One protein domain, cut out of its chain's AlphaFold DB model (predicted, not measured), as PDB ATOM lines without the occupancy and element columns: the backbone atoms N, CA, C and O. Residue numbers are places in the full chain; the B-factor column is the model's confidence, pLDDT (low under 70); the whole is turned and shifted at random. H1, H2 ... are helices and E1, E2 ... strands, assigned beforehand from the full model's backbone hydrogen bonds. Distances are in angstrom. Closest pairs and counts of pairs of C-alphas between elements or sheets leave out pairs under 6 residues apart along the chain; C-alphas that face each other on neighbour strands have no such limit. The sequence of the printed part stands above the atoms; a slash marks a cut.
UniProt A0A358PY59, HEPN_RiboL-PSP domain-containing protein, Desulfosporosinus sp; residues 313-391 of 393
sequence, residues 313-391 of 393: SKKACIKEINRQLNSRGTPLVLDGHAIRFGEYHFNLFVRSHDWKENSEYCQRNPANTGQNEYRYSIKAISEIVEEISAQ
ATOM      1  N   SER A 313     186.714 105.014 144.622       79.50
ATOM      2  CA  SER A 313     185.751 106.015 144.161       79.50
ATOM      3  C   SER A 313     184.519 105.292 143.624       79.50
ATOM      4  O   SER A 313     184.638 104.182 143.101       79.50
ATOM      5  N   LYS A 314     183.356 105.945 143.668       85.75
ATOM      6  CA  LYS A 314     182.102 105.410 143.113       85.75
ATOM      7  C   LYS A 314     182.277 104.830 141.705       85.75
ATOM      8  O   LYS A 314     181.900 103.697 141.422       85.75
ATOM      9  N   LYS A 315     182.922 105.599 140.823       82.50
ATOM     10  CA  LYS A 315     183.190 105.199 139.435       82.50
ATOM     11  C   LYS A 315     184.055 103.936 139.353       82.50
ATOM     12  O   LYS A 315     183.803 103.079 138.510       82.50
ATOM     13  N   ALA A 316     185.053 103.811 140.231       76.69
ATOM     14  CA  ALA A 316     185.890 102.619 140.300       76.69
ATOM     15  C   ALA A 316     185.107 101.398 140.807       76.69
ATOM     16  O   ALA A 316     185.268 100.329 140.228       76.69
ATOM     17  N   CYS A 317     184.234 101.560 141.809       84.44
ATOM     18  CA  CYS A 317     183.333 100.489 142.248       84.44
ATOM     19  C   CYS A 317     182.457 100.007 141.095       84.44
ATOM     20  O   CYS A 317     182.467  98.827 140.786       84.44
ATOM     21  N   ILE A 318     181.769 100.916 140.398       90.12
ATOM     22  CA  ILE A 318     180.882 100.573 139.273       90.12
ATOM     23  C   ILE A 318     181.637  99.802 138.184       90.12
ATOM     24  O   ILE A 318     181.123  98.820 137.649       90.12
ATOM     25  N   LYS A 319     182.856 100.236 137.838       85.06
ATOM     26  CA  LYS A 319     183.688  99.547 136.842       85.06
ATOM     27  C   LYS A 319     184.039  98.128 137.295       85.06
ATOM     28  O   LYS A 319     183.925  97.203 136.496       85.06
ATOM     29  N   GLU A 320     184.448  97.973 138.549       82.12
ATOM     30  CA  GLU A 320     184.850  96.684 139.112       82.12
ATOM     31  C   GLU A 320     183.663  95.728 139.296       82.12
ATOM     32  O   GLU A 320     183.769  94.568 138.916       82.12
ATOM     33  N   ILE A 321     182.512  96.221 139.759       90.00
ATOM     34  CA  ILE A 321     181.260  95.457 139.868       90.00
ATOM     35  C   ILE A 321     180.864  94.907 138.496       90.00
ATOM     36  O   ILE A 321     180.738  93.699 138.337       90.00
ATOM     37  N   ASN A 322     180.776  95.760 137.466       90.69
ATOM     38  CA  ASN A 322     180.468  95.299 136.105       90.69
ATOM     39  C   ASN A 322     181.485  94.264 135.596       90.69
ATOM     40  O   ASN A 322     181.106  93.301 134.939       90.69
ATOM     41  N   ARG A 323     182.781  94.450 135.888       88.81
ATOM     42  CA  ARG A 323     183.823  93.485 135.510       88.81
ATOM     43  C   ARG A 323     183.575  92.123 136.165       88.81
ATOM     44  O   ARG A 323     183.677  91.109 135.480       88.81
ATOM     45  N   GLN A 324     183.262  92.106 137.461       88.88
ATOM     46  CA  GLN A 324     183.019  90.875 138.210       88.88
ATOM     47  C   GLN A 324     181.728  90.179 137.771       88.88
ATOM     48  O   GLN A 324     181.778  88.988 137.478       88.88
ATOM     49  N   LEU A 325     180.624  90.914 137.626       88.94
ATOM     50  CA  LEU A 325     179.350  90.381 137.125       88.94
ATOM     51  C   LEU A 325     179.511  89.754 135.730       88.94
ATOM     52  O   LEU A 325     179.136  88.603 135.517       88.94
ATOM     53  N   ASN A 326     180.192  90.448 134.810       86.69
ATOM     54  CA  ASN A 326     180.485  89.912 133.477       86.69
ATOM     55  C   ASN A 326     181.340  88.640 133.536       86.69
ATOM     56  O   ASN A 326     181.089  87.698 132.793       86.69
ATOM     57  N   SER A 327     182.347  88.597 134.415       83.81
ATOM     58  CA  SER A 327     183.202  87.411 134.560       83.81
ATOM     59  C   SER A 327     182.478  86.204 135.163       83.81
ATOM     60  O   SER A 327     182.865  85.074 134.885       83.81
ATOM     61  N   ARG A 328     181.441  86.440 135.976       86.81
ATOM     62  CA  ARG A 328     180.622  85.403 136.620       86.81
ATOM     63  C   ARG A 328     179.425  84.968 135.769       86.81
ATOM     64  O   ARG A 328     178.794  83.973 136.097       86.81
ATOM     65  N   GLY A 329     179.117  85.689 134.688       84.94
ATOM     66  CA  GLY A 329     177.943  85.424 133.853       84.94
ATOM     67  C   GLY A 329     176.615  85.793 134.521       84.94
ATOM     68  O   GLY A 329     175.577  85.296 134.099       84.94
ATOM     69  N   THR A 330     176.638  86.656 135.542       86.00
ATOM     70  CA  THR A 330     175.463  87.105 136.305       86.00
ATOM     71  C   THR A 330     175.205  88.595 136.053       86.00
ATOM     72  O   THR A 330     175.607  89.436 136.857       86.00
ATOM     73  N   PRO A 331     174.616  88.981 134.905       86.38
ATOM     74  CA  PRO A 331     174.283  90.380 134.666       86.38
ATOM     75  C   PRO A 331     173.173  90.835 135.622       86.38
ATOM     76  O   PRO A 331     172.329  90.036 136.013       86.38
ATOM     77  N   LEU A 332     173.152  92.128 135.945       88.00
ATOM     78  CA  LEU A 332     171.985  92.745 136.574       88.00
ATOM     79  C   LEU A 332     170.820  92.712 135.574       88.00
ATOM     80  O   LEU A 332     171.015  93.061 134.407       88.00
ATOM     81  N   VAL A 333     169.635  92.305 136.008       86.25
ATOM     82  CA  VAL A 333     168.422  92.176 135.199       86.25
ATOM     83  C   VAL A 333     167.395  93.190 135.694       86.25
ATOM     84  O   VAL A 333     167.280  93.424 136.883       86.25
ATOM     85  N   LEU A 334     166.673  93.830 134.780       82.88
ATOM     86  CA  LEU A 334     165.512  94.658 135.100       82.88
ATOM     87  C   LEU A 334     164.439  94.385 134.048       82.88
ATOM     88  O   LEU A 334     164.736  94.432 132.852       82.88
ATOM     89  N   ASP A 335     163.222  94.056 134.483       83.19
ATOM     90  CA  ASP A 335     162.096  93.693 133.608       83.19
ATOM     91  C   ASP A 335     162.456  92.603 132.571       83.19
ATOM     92  O   ASP A 335     162.070  92.662 131.404       83.19
ATOM     93  N   GLY A 336     163.257  91.612 132.980       80.19
ATOM     94  CA  GLY A 336     163.712  90.512 132.120       80.19
ATOM     95  C   GLY A 336     164.853  90.859 131.151       80.19
ATOM     96  O   GLY A 336     165.282  90.000 130.378       80.19
ATOM     97  N   HIS A 337     165.386  92.084 131.186       84.75
ATOM     98  CA  HIS A 337     166.494  92.518 130.335       84.75
ATOM     99  C   HIS A 337     167.792  92.720 131.119       84.75
ATOM    100  O   HIS A 337     167.817  93.388 132.148       84.75
ATOM    101  N   ALA A 338     168.902  92.200 130.587       86.69
ATOM    102  CA  ALA A 338     170.229  92.451 131.140       86.69
ATOM    103  C   ALA A 338     170.613  93.930 130.976       86.69
ATOM    104  O   ALA A 338     170.724  94.442 129.858       86.69
ATOM    105  N   ILE A 339     170.863  94.605 132.094       90.56
ATOM    106  CA  ILE A 339     171.252  96.009 132.151       90.56
ATOM    107  C   ILE A 339     172.646  96.181 132.753       90.56
ATOM    108  O   ILE A 339     173.164  95.364 133.512       90.56
ATOM    109  N   ARG A 340     173.289  97.298 132.407       90.31
ATOM    110  CA  ARG A 340     174.609  97.639 132.939       90.31
ATOM    111  C   ARG A 340     174.476  98.252 134.332       90.31
ATOM    112  O   ARG A 340     173.776  99.251 134.510       90.31
ATOM    113  N   PHE A 341     175.246  97.742 135.294       93.06
ATOM    114  CA  PHE A 341     175.329  98.345 136.620       93.06
ATOM    115  C   PHE A 341     175.892  99.773 136.516       93.06
ATOM    116  O   PHE A 341     176.872 100.031 135.809       93.06
ATOM    117  N   GLY A 342     175.277 100.727 137.213       92.88
ATOM    118  CA  GLY A 342     175.444 102.157 136.945       92.88
ATOM    119  C   GLY A 342     175.371 103.004 138.208       92.88
ATOM    120  O   GLY A 342     175.231 102.483 139.310       92.88
ATOM    121  N   GLU A 343     175.472 104.324 138.055       91.44
ATOM    122  CA  GLU A 343     175.494 105.240 139.203       91.44
ATOM    123  C   GLU A 343     174.180 105.244 139.991       91.44
ATOM    124  O   GLU A 343     174.213 105.317 141.218       91.44
ATOM    125  N   TYR A 344     173.044 105.121 139.301       92.25
ATOM    126  CA  TYR A 344     171.735 104.992 139.937       92.25
ATOM    127  C   TYR A 344     171.692 103.783 140.885       92.25
ATOM    128  O   TYR A 344     171.481 103.962 142.083       92.25
ATOM    129  N   HIS A 345     172.015 102.593 140.367       92.06
ATOM    130  CA  HIS A 345     172.081 101.342 141.130       92.06
ATOM    131  C   HIS A 345     173.040 101.456 142.314       92.06
ATOM    132  O   HIS A 345     172.671 101.178 143.449       92.06
ATOM    133  N   PHE A 346     174.251 101.968 142.089       93.25
ATOM    134  CA  PHE A 346     175.218 102.133 143.168       93.25
ATOM    135  C   PHE A 346     174.692 103.040 144.288       93.25
ATOM    136  O   PHE A 346     174.833 102.720 145.463       93.25
ATOM    137  N   ASN A 347     174.055 104.166 143.948       92.12
ATOM    138  CA  ASN A 347     173.483 105.055 144.957       92.12
ATOM    139  C   ASN A 347     172.288 104.418 145.694       92.12
ATOM    140  O   ASN A 347     172.059 104.785 146.844       92.12
ATOM    141  N   LEU A 348     171.542 103.500 145.066       91.81
ATOM    142  CA  LEU A 348     170.497 102.721 145.738       91.81
ATOM    143  C   LEU A 348     171.092 101.791 146.798       91.81
ATOM    144  O   LEU A 348     170.617 101.820 147.927       91.81
ATOM    145  N   PHE A 349     172.159 101.052 146.485       92.12
ATOM    146  CA  PHE A 349     172.866 100.212 147.465       92.12
ATOM    147  C   PHE A 349     173.414 101.035 148.635       92.12
ATOM    148  O   PHE A 349     173.135 100.740 149.791       92.12
ATOM    149  N   VAL A 350     174.079 102.157 148.337       90.69
ATOM    150  CA  VAL A 350     174.608 103.071 149.367       90.69
ATOM    151  C   VAL A 350     173.518 103.577 150.317       90.69
ATOM    152  O   VAL A 350     173.803 103.810 151.488       90.69
ATOM    153  N   ARG A 351     172.299 103.812 149.809       91.00
ATOM    154  CA  ARG A 351     171.163 104.299 150.608       91.00
ATOM    155  C   ARG A 351     170.451 103.176 151.358       91.00
ATOM    156  O   ARG A 351     170.124 103.371 152.512       91.00
ATOM    157  N   SER A 352     170.191 102.046 150.708       89.38
ATOM    158  CA  SER A 352     169.457 100.913 151.298       89.38
ATOM    159  C   SER A 352     170.209 100.258 152.450       89.38
ATOM    160  O   SER A 352     169.582  99.797 153.395       89.38
ATOM    161  N   HIS A 353     171.539 100.262 152.384       87.75
ATOM    162  CA  HIS A 353     172.410  99.662 153.391       87.75
ATOM    163  C   HIS A 353     173.022 100.690 154.356       87.75
ATOM    164  O   HIS A 353     173.944 100.361 155.102       87.75
ATOM    165  N   ASP A 354     172.580 101.953 154.295       88.00
ATOM    166  CA  ASP A 354     173.072 103.057 155.130       88.00
ATOM    167  C   ASP A 354     174.607 103.169 155.197       88.00
ATOM    168  O   ASP A 354     175.200 103.591 156.191       88.00
ATOM    169  N   TRP A 355     175.297 102.832 154.101       88.19
ATOM    170  CA  TRP A 355     176.754 102.679 154.109       88.19
ATOM    171  C   TRP A 355     177.512 103.935 154.524       88.19
ATOM    172  O   TRP A 355     178.629 103.830 155.011       88.19
ATOM    173  N   LYS A 356     176.937 105.128 154.340       84.62
ATOM    174  CA  LYS A 356     177.579 106.391 154.742       84.62
ATOM    175  C   LYS A 356     177.788 106.519 156.251       84.62
ATOM    176  O   LYS A 356     178.677 107.267 156.645       84.62
ATOM    177  N   GLU A 357     177.022 105.779 157.045       83.19
ATOM    178  CA  GLU A 357     177.164 105.707 158.500       83.19
ATOM    179  C   GLU A 357     178.076 104.543 158.935       83.19
ATOM    180  O   GLU A 357     178.404 104.415 160.113       83.19
ATOM    181  N   ASN A 358     178.534 103.706 157.993       82.88
ATOM    182  CA  ASN A 358     179.362 102.537 158.270       82.88
ATOM    183  C   ASN A 358     180.757 102.649 157.629       82.88
ATOM    184  O   ASN A 358     180.945 102.457 156.425       82.88
ATOM    185  N   SER A 359     181.761 102.876 158.479       78.44
ATOM    186  CA  SER A 359     183.164 103.044 158.088       78.44
ATOM    187  C   SER A 359     183.804 101.804 157.448       78.44
ATOM    188  O   SER A 359     184.846 101.932 156.795       78.44
ATOM    189  N   GLU A 360     183.181 100.624 157.574       80.06
ATOM    190  CA  GLU A 360     183.602  99.404 156.878       80.06
ATOM    191  C   GLU A 360     183.260  99.415 155.387       80.06
ATOM    192  O   GLU A 360     183.914  98.726 154.600       80.06
ATOM    193  N   TYR A 361     182.254 100.194 154.989       80.75
ATOM    194  CA  TYR A 361     181.722 100.241 153.626       80.75
ATOM    195  C   TYR A 361     181.996 101.565 152.933       80.75
ATOM    196  O   TYR A 361     182.266 101.575 151.729       80.75
ATOM    197  N   CYS A 362     181.943 102.670 153.677       84.50
ATOM    198  CA  CYS A 362     182.121 104.011 153.153       84.50
ATOM    199  C   CYS A 362     182.855 104.912 154.148       84.50
ATOM    200  O   CYS A 362     182.578 104.912 155.341       84.50
ATOM    201  N   GLN A 363     183.758 105.750 153.650       82.12
ATOM    202  CA  GLN A 363     184.391 106.805 154.431       82.12
ATOM    203  C   GLN A 363     184.275 108.133 153.699       82.12
ATOM    204  O   GLN A 363     184.441 108.226 152.474       82.12
ATOM    205  N   ARG A 364     183.994 109.185 154.469       77.31
ATOM    206  CA  ARG A 364     183.973 110.553 153.961       77.31
ATOM    207  C   ARG A 364     185.407 111.008 153.721       77.31
ATOM    208  O   ARG A 364     186.198 111.075 154.653       77.31
ATOM    209  N   ASN A 365     185.714 111.358 152.480       66.44
ATOM    210  CA  ASN A 365     186.969 111.986 152.108       66.44
ATOM    211  C   ASN A 365     186.717 113.500 151.963       66.44
ATOM    212  O   ASN A 365     185.990 113.914 151.052       66.44
ATOM    213  N   PRO A 366     187.227 114.336 152.881       55.97
ATOM    214  CA  PRO A 366     187.029 115.775 152.798       55.97
ATOM    215  C   PRO A 366     187.731 116.325 151.547       55.97
ATOM    216  O   PRO A 366     188.951 116.441 151.501       55.97
ATOM    217  N   ALA A 367     186.959 116.671 150.515       52.56
ATOM    218  CA  ALA A 367     187.492 117.359 149.347       52.56
ATOM    219  C   ALA A 367     187.521 118.876 149.589       52.56
ATOM    220  O   ALA A 367     186.561 119.463 150.092       52.56
ATOM    221  N   ASN A 368     188.594 119.537 149.144       44.09
ATOM    222  CA  ASN A 368     188.791 120.991 149.262       44.09
ATOM    223  C   ASN A 368     187.775 121.843 148.463       44.09
ATOM    224  O   ASN A 368     187.856 123.067 148.478       44.09
ATOM    225  N   THR A 369     186.837 121.227 147.737       49.47
ATOM    226  CA  THR A 369     185.835 121.897 146.887       49.47
ATOM    227  C   THR A 369     184.494 122.152 147.586       49.47
ATOM    228  O   THR A 369     183.569 122.645 146.949       49.47
ATOM    229  N   GLY A 370     184.350 121.800 148.870       46.81
ATOM    230  CA  GLY A 370     183.084 121.929 149.610       46.81
ATOM    231  C   GLY A 370     182.035 120.861 149.265       46.81
ATOM    232  O   GLY A 370     180.980 120.811 149.893       46.81
ATOM    233  N   GLN A 371     182.321 119.973 148.307       53.41
ATOM    234  CA  GLN A 371     181.534 118.768 148.054       53.41
ATOM    235  C   GLN A 371     182.131 117.592 148.830       53.41
ATOM    236  O   GLN A 371     183.318 117.305 148.714       53.41
ATOM    237  N   ASN A 372     181.307 116.891 149.609       61.34
ATOM    238  CA  ASN A 372     181.737 115.676 150.300       61.34
ATOM    239  C   ASN A 372     181.988 114.563 149.270       61.34
ATOM    240  O   ASN A 372     181.035 114.006 148.718       61.34
ATOM    241  N   GLU A 373     183.252 114.223 149.020       70.81
ATOM    242  CA  GLU A 373     183.595 113.006 148.292       70.81
ATOM    243  C   GLU A 373     183.537 111.809 149.247       70.81
ATOM    244  O   GLU A 373     183.935 111.884 150.405       70.81
ATOM    245  N   TYR A 374     183.027 110.681 148.762       80.69
ATOM    246  CA  TYR A 374     182.965 109.438 149.527       80.69
ATOM    247  C   TYR A 374     183.805 108.372 148.834       80.69
ATOM    248  O   TYR A 374     183.778 108.240 147.601       80.69
ATOM    249  N   ARG A 375     184.555 107.616 149.633       81.88
ATOM    250  CA  ARG A 375     185.292 106.432 149.196       81.88
ATOM    251  C   ARG A 375     184.626 105.202 149.788       81.88
ATOM    252  O   ARG A 375     184.106 105.265 150.890       81.88
ATOM    253  N   TYR A 376     184.670 104.100 149.060       85.50
ATOM    254  CA  TYR A 376     183.997 102.852 149.401       85.50
ATOM    255  C   TYR A 376     185.000 101.722 149.535       85.50
ATOM    256  O   TYR A 376     186.099 101.813 148.978       85.50
ATOM    257  N   SER A 377     184.657 100.673 150.268       83.81
ATOM    258  CA  SER A 377     185.550  99.542 150.502       83.81
ATOM    259  C   SER A 377     185.428  98.431 149.466       83.81
ATOM    260  O   SER A 377     184.533  98.418 148.622       83.81
ATOM    261  N   ILE A 378     186.357  97.473 149.525       81.31
ATOM    262  CA  ILE A 378     186.216  96.223 148.768       81.31
ATOM    263  C   ILE A 378     185.027  95.395 149.275       81.31
ATOM    264  O   ILE A 378     184.417  94.674 148.489       81.31
ATOM    265  N   LYS A 379     184.661  95.542 150.558       84.25
ATOM    266  CA  LYS A 379     183.487  94.904 151.160       84.25
ATOM    267  C   LYS A 379     182.207  95.398 150.482       84.25
ATOM    268  O   LYS A 379     181.427  94.575 150.037       84.25
ATOM    269  N   ALA A 380     182.088  96.707 150.248       87.94
ATOM    270  CA  ALA A 380     180.979  97.297 149.489       87.94
ATOM    271  C   ALA A 380     180.866  96.756 148.050       87.94
ATOM    272  O   ALA A 380     179.775  96.517 147.546       87.94
ATOM    273  N   ILE A 381     181.998  96.546 147.370       87.81
ATOM    274  CA  ILE A 381     182.003  95.931 146.031       87.81
ATOM    275  C   ILE A 381     181.552  94.469 146.106       87.81
ATOM    276  O   ILE A 381     180.765  94.039 145.269       87.81
ATOM    277  N   SER A 382     182.071  93.721 147.081       87.75
ATOM    278  CA  SER A 382     181.796  92.289 147.235       87.75
ATOM    279  C   SER A 382     180.330  92.045 147.581       87.75
ATOM    280  O   SER A 382     179.704  91.228 146.923       87.75
ATOM    281  N   GLU A 383     179.772  92.825 148.509       91.88
ATOM    282  CA  GLU A 383     178.366  92.756 148.923       91.88
ATOM    283  C   GLU A 383     177.415  93.016 147.744       91.88
ATOM    284  O   GLU A 383     176.579  92.170 147.450       91.88
ATOM    285  N   ILE A 384     177.631  94.080 146.951       92.88
ATOM    286  CA  ILE A 384     176.831  94.315 145.729       92.88
ATOM    287  C   ILE A 384     176.917  93.135 144.758       92.88
ATOM    288  O   ILE A 384     175.914  92.721 144.182       92.88
ATOM    289  N   VAL A 385     178.126  92.628 144.506       91.12
ATOM    290  CA  VAL A 385     178.317  91.534 143.544       91.12
ATOM    291  C   VAL A 385     177.651  90.254 144.043       91.12
ATOM    292  O   VAL A 385     177.090  89.521 143.231       91.12
ATOM    293  N   GLU A 386     177.715  89.973 145.342       92.06
ATOM    294  CA  GLU A 386     177.085  88.812 145.970       92.06
ATOM    295  C   GLU A 386     175.560  88.919 145.957       92.06
ATOM    296  O   GLU A 386     174.916  87.968 145.521       92.06
ATOM    297  N   GLU A 387     174.989  90.071 146.312       92.69
ATOM    298  CA  GLU A 387     173.540  90.298 146.269       92.69
ATOM    299  C   GLU A 387     172.980  90.172 144.854       92.69
ATOM    300  O   GLU A 387     172.047  89.405 144.645       92.69
ATOM    301  N   ILE A 388     173.607  90.808 143.858       91.12
ATOM    302  CA  ILE A 388     173.178  90.673 142.455       91.12
ATOM    303  C   ILE A 388     173.367  89.233 141.957       91.12
ATOM    304  O   ILE A 388     172.579  88.734 141.163       91.12
ATOM    305  N   SER A 389     174.414  88.533 142.405       88.38
ATOM    306  CA  SER A 389     174.609  87.131 142.009       88.38
ATOM    307  C   SER A 389     173.578  86.197 142.651       88.38
ATOM    308  O   SER A 389     173.263  85.164 142.063       88.38
ATOM    309  N   ALA A 390     173.072  86.534 143.840       89.06
ATOM    310  CA  ALA A 390     172.037  85.775 144.534       89.06
ATOM    311  C   ALA A 390     170.630  86.092 144.004       89.06
ATOM    312  O   ALA A 390     169.799  85.191 143.891       89.06
ATOM    313  N   GLN A 391     170.374  87.359 143.673       86.56
ATOM    314  CA  GLN A 391     169.113  87.875 143.148       86.56
ATOM    315  C   GLN A 391     169.414  88.850 142.000       86.56
ATOM    316  O   GLN A 391     169.644  90.034 142.239       86.56
TER     317      GLN A 391
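Overview. This is residues 313 to 391 of the 393 residues of the protein "HEPN_RiboL-PSP domain-containing protein" of Desulfosporosinus sp (UniProt A0A358PY59). Three helices make the core of a small elongated body with a two-stranded hairpin at each end of its long axis: E3 and E4 at one end, E1 and E2 at the other. H1 and H3 lie side by side at a tilt, and H2 is set crosswise to both, near the first turns of H1. The printed part has 79 residues, with three named helices and four named strands in the order H1, E1, E2, H2, E3, E4, H3; each two-stranded sheet is antiparallel, and the class is mixed, helices and strands. The whole is compact, with a radius of gyration of the C-alphas of 13.1 A, and the C-alphas span 41 by 21 by 21 A.

Arrangement. E3, residues 362 to 366, and E4, residues 372 to 377, form a hairpin, antiparallel at 146 degrees; N 363 and O 375 are 2.8 A apart and N 375 and O 363 are 2.9 A apart, both within hydrogen-bond range. A tight link with no residue between joins E4 to H3, residues 378 to 390. H1, residues 314 to 328, has its C-alpha 314 at 6.9 A from C-alpha 375 of E4, their closest pair. H1 and H3 touch, closest at the C-alphas of Cys 317 and Ile 381, 6.1 A apart, and run the same way at a steep tilt of 42 degrees. H2, residues 343 to 352, touches H1 at residues 314 to 318 alone, about perpendicular at 84 degrees; the closest C-alphas are those of Ile 318 and Phe 346, 7.0 A apart. H2 and H3 are close but not clearly touching, with the C-alphas of Phe 349 and Ile 384 closest at 7.3 A. E1, residues 332 to 334, and E2, residues 337 to 339, form the other hairpin, antiparallel at 129 degrees, with N 339 and O 332 within hydrogen-bond range at 2.8 A. The closest C-alphas of E1 and H3 are those of Leu 332 and Ile 388, 6.3 A apart. E1 and E2 are each apart from E3 and E4. In H1, H2 and H3 every O i to N i+4 pair is within hydrogen-bond range.

Along the chain. E4 is 16.6 A long from first to last C-alpha and E3 12.8 A. H1 is 21.1 A long and begins at C-alpha 314 (182.102, 105.410, 143.113). H3 is 18.1 A long and ends at C-alpha 390 (172.037, 85.775, 144.534). H2 is 14.2 A long, E1 6.9 A and E2 6.2 A.

Size, cuts and confidence. The two C-alphas farthest apart, those of Gly 336 and Asn 368, are 43.0 A apart, each between the strands of a hairpin. The printed part has no cut and no long link; H2 to E3, with 9 residues between, is short but not tight. The mean pLDDT of the printed part is 83.3, and residues 365 to 372 are under 70.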